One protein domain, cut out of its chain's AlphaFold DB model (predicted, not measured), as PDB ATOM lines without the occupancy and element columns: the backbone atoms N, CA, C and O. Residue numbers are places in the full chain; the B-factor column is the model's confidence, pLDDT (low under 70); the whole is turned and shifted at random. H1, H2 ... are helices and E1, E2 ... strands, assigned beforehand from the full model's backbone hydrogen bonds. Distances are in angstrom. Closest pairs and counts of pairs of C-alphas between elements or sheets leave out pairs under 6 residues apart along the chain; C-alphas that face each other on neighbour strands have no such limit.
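Overview. This is residues 11 to 53 of the 108 residues of an uncharacterized protein of Trichobilharzia regenti (UniProt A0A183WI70). A two-stranded hairpin, E1 and E2, has its turn sticking out at residues 16 to 21, while the rest of the printed part sweeps in a wide, open arc round the other end of the hairpin, from the short helix H1 through the long link of residues 34 to 48 to the short helix H2. Residues 29 to 35, which include H1, also stick out, and the two helices lie far from each other with the hairpin between them. The 43 printed residues hold two named strands and two named helices in the order E1, E2, H1, H2; the sheet has the order E1 - E2 and is antiparallel. The class is mixed, helices and strands, though under half of the residues, 20, are in named elements. The whole is loose, with a radius of gyration of the C-alphas of 12.1 A and spans of 30 by 25 by 19 A.

Arrangement. E1, residues 11 to 16, and E2, residues 21 to 26, are antiparallel neighbours, with 166 degrees between their directions, and form a hairpin over a tight link of four residues. The C-alphas of Cys 12 and Leu 24, which face each other, are 4.7 A apart. N 11 and O 25 are within hydrogen-bond range at 2.9 A, and so are N 21 and O 16 at 3.1 A. A tight link of three residues joins E2 to H1, residues 30 to 33. E1 and H1 are apart. H2, residues 49 to 52, is apart from E1, from E2 and from H1. Both helices are too short for an O i to N i+4 pair inside them; each has one O i to N i+3 pair, which is within range.

Along the chain. E1 begins at C-alpha 11, at (94.589, 57.824, 35.269), and measures 14.9 A from first to last C-alpha. E2 begins at C-alpha 21, at (89.003, 55.326, 47.882), and measures 15.2 A. H1, from Gln 30 to Leu 33, measures 5.0 A. H2, from Cys 49 to Leu 52, measures 5.2 A and ends at C-alpha 52, at (84.078, 61.288, 27.269).

Size, cuts and confidence. The two C-alphas farthest apart, those of Lys 35 and Leu 52, are 30.8 A from each other, and the C-alphas of Ile 11 and Glu 53, the first and last printed, are 12.2 A apart. The printed part has no cut. The link from H1 to H2 is long, with 15 residues, whose C-alphas lie 9 to 17 A from the mean of the C-alphas. The mean pLDDT of the printed part is 84.8, and residues 52 to 53 are under 70.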
ATOM      1  N   ILE A  11      95.538  56.717  35.392       88.62
ATOM      2  CA  ILE A  11      94.589  57.824  35.269       88.62
ATOM      3  C   ILE A  11      93.659  57.779  36.474       88.62
ATOM      4  O   ILE A  11      92.977  56.778  36.692       88.62
ATOM      5  N   CYS A  12      93.615  58.864  37.245       87.56
ATOM      6  CA  CYS A  12      92.628  59.028  38.304       87.56
ATOM      7  C   CYS A  12      91.275  59.393  37.693       87.56
ATOM      8  O   CYS A  12      91.156  60.415  37.021       87.56
ATOM      9  N   ARG A  13      90.277  58.531  37.898       84.00
ATOM     10  CA  ARG A  13      88.915  58.707  37.374       84.00
ATOM     11  C   ARG A  13      87.999  59.388  38.384       84.00
ATOM     12  O   ARG A  13      87.156  60.184  37.994       84.00
ATOM     13  N   ALA A  14      88.150  59.055  39.663       83.38
ATOM     14  CA  ALA A  14      87.368  59.626  40.749       83.38
ATOM     15  C   ALA A  14      88.103  59.476  42.086       83.38
ATOM     16  O   ALA A  14      88.923  58.570  42.266       83.38
ATOM     17  N   ILE A  15      87.759  60.350  43.027       87.06
ATOM     18  CA  ILE A  15      88.188  60.294  44.423       87.06
ATOM     19  C   ILE A  15      86.915  60.328  45.257       87.06
ATOM     20  O   ILE A  15      86.099  61.230  45.081       87.06
ATOM     21  N   ASP A  16      86.758  59.354  46.145       87.62
ATOM     22  CA  ASP A  16      85.705  59.343  47.153       87.62
ATOM     23  C   ASP A  16      86.344  59.590  48.528       87.62
ATOM     24  O   ASP A  16      86.928  58.669  49.114       87.62
ATOM     25  N   PRO A  17      86.278  60.829  49.052       88.62
ATOM     26  CA  PRO A  17      86.832  61.155  50.362       88.62
ATOM     27  C   PRO A  17      86.118  60.435  51.510       88.62
ATOM     28  O   PRO A  17      86.755  60.136  52.521       88.62
ATOM     29  N   SER A  18      84.822  60.142  51.359       92.75
ATOM     30  CA  SER A  18      84.001  59.498  52.389       92.75
ATOM     31  C   SER A  18      84.395  58.036  52.558       92.75
ATOM     32  O   SER A  18      84.611  57.577  53.679       92.75
ATOM     33  N   ALA A  19      84.563  57.320  51.443       91.44
ATOM     34  CA  ALA A  19      85.049  55.940  51.446       91.44
ATOM     35  C   ALA A  19      86.581  55.835  51.576       91.44
ATOM     36  O   ALA A  19      87.105  54.745  51.799       91.44
ATOM     37  N   ARG A  20      87.308  56.955  51.436       89.94
ATOM     38  CA  ARG A  20      88.778  57.017  51.341       89.94
ATOM     39  C   ARG A  20      89.335  56.151  50.202       89.94
ATOM     40  O   ARG A  20      90.385  55.526  50.346       89.94
ATOM     41  N   VAL A  21      88.639  56.128  49.064       89.69
ATOM     42  CA  VAL A  21      89.003  55.326  47.882       89.69
ATOM     43  C   VAL A  21      89.368  56.229  46.707       89.69
ATOM     44  O   VAL A  21      88.737  57.258  46.464       89.69
ATOM     45  N   ILE A  22      90.379  55.813  45.943       89.00
ATOM     46  CA  ILE A  22      90.746  56.422  44.663       89.00
ATOM     47  C   ILE A  22      90.496  55.399  43.557       89.00
ATOM     48  O   ILE A  22      91.022  54.287  43.598       89.00
ATOM     49  N   TYR A  23      89.727  55.791  42.546       88.25
ATOM     50  CA  TYR A  23      89.449  54.961  41.379       88.25
ATOM     51  C   TYR A  23      90.472  55.266  40.285       88.25
ATOM     52  O   TYR A  23      90.535  56.388  39.771       88.25
ATOM     53  N   LEU A  24      91.283  54.267  39.932       88.25
ATOM     54  CA  LEU A  24      92.363  54.389  38.955       88.25
ATOM     55  C   LEU A  24      92.126  53.466  37.758       88.25
ATOM     56  O   LEU A  24      91.765  52.303  37.920       88.25
ATOM     57  N   THR A  25      92.405  53.960  36.554       88.00
ATOM     58  CA  THR A  25      92.622  53.117  35.372       88.00
ATOM     59  C   THR A  25      94.122  52.976  35.155       88.00
ATOM     60  O   THR A  25      94.823  53.976  35.010       88.00
ATOM     61  N   THR A  26      94.630  51.749  35.128       89.38
ATOM     62  CA  THR A  26      96.057  51.467  34.940       89.38
ATOM     63  C   THR A  26      96.252  50.151  34.201       89.38
ATOM     64  O   THR A  26      95.414  49.258  34.287       89.38
ATOM     65  N   GLY A  27      97.362  50.038  33.471       88.81
ATOM     66  CA  GLY A  27      97.788  48.786  32.841       88.81
ATOM     67  C   GLY A  27      98.559  47.855  33.781       88.81
ATOM     68  O   GLY A  27      99.043  46.819  33.336       88.81
ATOM     69  N   VAL A  28      98.735  48.223  35.058       88.44
ATOM     70  CA  VAL A  28      99.431  47.374  36.034       88.44
ATOM     71  C   VAL A  28      98.522  46.214  36.459       88.44
ATOM     72  O   VAL A  28      97.412  46.461  36.931       88.44
ATOM     73  N   PRO A  29      98.989  44.959  36.347       89.19
ATOM     74  CA  PRO A  29      98.279  43.790  36.858       89.19
ATOM     75  C   PRO A  29      97.969  43.885  38.359       89.19
ATOM     76  O   PRO A  29      98.744  44.455  39.132       89.19
ATOM     77  N   GLN A  30      96.859  43.288  38.792       86.88
ATOM     78  CA  GLN A  30      96.383  43.387  40.177       86.88
ATOM     79  C   GLN A  30      97.385  42.841  41.209       86.88
ATOM     80  O   GLN A  30      97.577  43.441  42.266       86.88
ATOM     81  N   ASP A  31      98.086  41.756  40.885       88.94
ATOM     82  CA  ASP A  31      99.138  41.151  41.712       88.94
ATOM     83  C   ASP A  31     100.344  42.082  41.925       88.94
ATOM     84  O   ASP A  31     101.016  42.030  42.959       88.94
ATOM     85  N   LYS A  32     100.608  42.962  40.954       85.94
ATOM     86  CA  LYS A  32     101.667  43.972  41.021       85.94
ATOM     87  C   LYS A  32     101.204  45.258  41.695       85.94
ATOM     88  O   LYS A  32     102.016  45.900  42.356       85.94
ATOM     89  N   LEU A  33      99.920  45.609  41.583       85.12
ATOM     90  CA  LEU A  33      99.342  46.778  42.253       85.12
ATOM     91  C   LEU A  33      99.475  46.706  43.776       85.12
ATOM     92  O   LEU A  33      99.787  47.713  44.402       85.12
ATOM     93  N   LEU A  34      99.341  45.513  44.361       83.62
ATOM     94  CA  LEU A  34      99.519  45.299  45.805       83.62
ATOM     95  C   LEU A  34     100.942  45.601  46.306       83.62
ATOM     96  O   LEU A  34     101.150  45.758  47.505       83.62
ATOM     97  N   LYS A  35     101.926  45.671  45.403       85.44
ATOM     98  CA  LYS A  35     103.336  45.943  45.721       85.44
ATOM     99  C   LYS A  35     103.724  47.405  45.482       85.44
ATOM    100  O   LYS A  35     104.881  47.764  45.685       85.44
ATOM    101  N   VAL A  36     102.790  48.238  45.020       82.56
ATOM    102  CA  VAL A  36     103.034  49.660  44.769       82.56
ATOM    103  C   VAL A  36     103.110  50.398  46.103       82.56
ATOM    104  O   VAL A  36     102.187  50.354  46.908       82.56
ATOM    105  N   THR A  37     104.219  51.096  46.332       82.69
ATOM    106  CA  THR A  37     104.513  51.814  47.582       82.69
ATOM    107  C   THR A  37     104.028  53.261  47.599       82.69
ATOM    108  O   THR A  37     104.006  53.883  48.657       82.69
ATOM    109  N   GLY A  38     103.633  53.818  46.454       85.19
ATOM    110  CA  GLY A  38     103.149  55.190  46.387       85.19
ATOM    111  C   GLY A  38     102.651  55.587  45.007       85.19
ATOM    112  O   GLY A  38     102.943  54.938  44.003       85.19
ATOM    113  N   ILE A  39     101.894  56.681  44.972       87.94
ATOM    114  CA  ILE A  39     101.393  57.300  43.745       87.94
ATOM    115  C   ILE A  39     102.067  58.661  43.613       87.94
ATOM    116  O   ILE A  39     102.004  59.484  44.524       87.94
ATOM    117  N   LEU A  40     102.690  58.907  42.464       87.69
ATOM    118  CA  LEU A  40     103.278  60.198  42.126       87.69
ATOM    119  C   LEU A  40     102.352  60.929  41.157       87.69
ATOM    120  O   LEU A  40     101.968  60.390  40.118       87.69
ATOM    121  N   ARG A  41     101.991  62.171  41.488       88.25
ATOM    122  CA  ARG A  41     101.173  63.011  40.612       88.25
ATOM    123  C   ARG A  41     102.038  63.562  39.478       88.25
ATOM    124  O   ARG A  41     102.869  64.434  39.705       88.25
ATOM    125  N   GLY A  42     101.810  63.075  38.262       85.75
ATOM    126  CA  GLY A  42     102.374  63.660  37.045       85.75
ATOM    127  C   GLY A  42     101.526  64.818  36.511       85.75
ATOM    128  O   GLY A  42     100.314  64.859  36.733       85.75
ATOM    129  N   ASN A  43     102.156  65.743  35.783       87.06
ATOM    130  CA  ASN A  43     101.458  66.723  34.951       87.06
ATOM    131  C   ASN A  43     101.491  66.237  33.497       87.06
ATOM    132  O   ASN A  43     102.554  66.213  32.881       87.06
ATOM    133  N   VAL A  44     100.349  65.786  32.979       84.62
ATOM    134  CA  VAL A  44     100.244  65.191  31.642       84.62
ATOM    135  C   VAL A  44      98.977  65.701  30.967       84.62
ATOM    136  O   VAL A  44      97.906  65.704  31.574       84.62
ATOM    137  N   ASN A  45      99.090  66.087  29.697       85.06
ATOM    138  CA  ASN A  45      97.937  66.420  28.865       85.06
ATOM    139  C   ASN A  45      97.233  65.126  28.438       85.06
ATOM    140  O   ASN A  45      97.749  64.375  27.609       85.06
ATOM    141  N   LEU A  46      96.067  64.850  29.024       82.19
ATOM    142  CA  LEU A  46      95.273  63.671  28.685       82.19
ATOM    143  C   LEU A  46      94.463  63.902  27.397       82.19
ATOM    144  O   LEU A  46      93.857  64.964  27.241       82.19
ATOM    145  N   PRO A  47      94.400  62.916  26.484       82.81
ATOM    146  CA  PRO A  47      93.517  62.968  25.323       82.81
ATOM    147  C   PRO A  47      92.038  63.142  25.693       82.81
ATOM    148  O   PRO A  47      91.556  62.560  26.665       82.81
ATOM    149  N   ASN A  48      91.285  63.847  24.842       76.44
ATOM    150  CA  ASN A  48      89.869  64.156  25.083       76.44
ATOM    151  C   ASN A  48      88.971  62.921  25.279       76.44
ATOM    152  O   ASN A  48      87.944  63.001  25.950       76.44
ATOM    153  N   CYS A  49      89.350  61.770  24.717       73.00
ATOM    154  CA  CYS A  49      88.592  60.527  24.856       73.00
ATOM    155  C   CYS A  49      88.469  60.045  26.311       73.00
ATOM    156  O   CYS A  49      87.452  59.447  26.651       73.00
ATOM    157  N   PHE A  50      89.428  60.367  27.185       75.31
ATOM    158  CA  PHE A  50      89.368  59.988  28.603       75.31
ATOM    159  C   PHE A  50      88.324  60.771  29.405       75.31
ATOM    160  O   PHE A  50      87.905  60.307  30.463       75.31
ATOM    161  N   PHE A  51      87.886  61.925  28.898       73.81
ATOM    162  CA  PHE A  51      86.847  62.757  29.512       73.81
ATOM    163  C   PHE A  51      85.436  62.428  29.006       73.81
ATOM    164  O   PHE A  51      84.454  62.834  29.619       73.81
ATOM    165  N   LEU A  52      85.341  61.712  27.879       66.94
ATOM    166  CA  LEU A  52      84.078  61.288  27.269       66.94
ATOM    167  C   LEU A  52      83.555  59.970  27.857       66.94
ATOM    168  O   LEU A  52      82.354  59.715  27.807       66.94
ATOM    169  N   GLU A  53      84.436  59.129  28.405       63.78
ATOM    170  CA  GLU A  53      84.020  57.940  29.147       63.78
ATOM    171  C   GLU A  53      83.368  58.349  30.470       63.78
ATOM    172  O   GLU A  53      84.013  58.909  31.358       63.78
TER     173      GLU A  53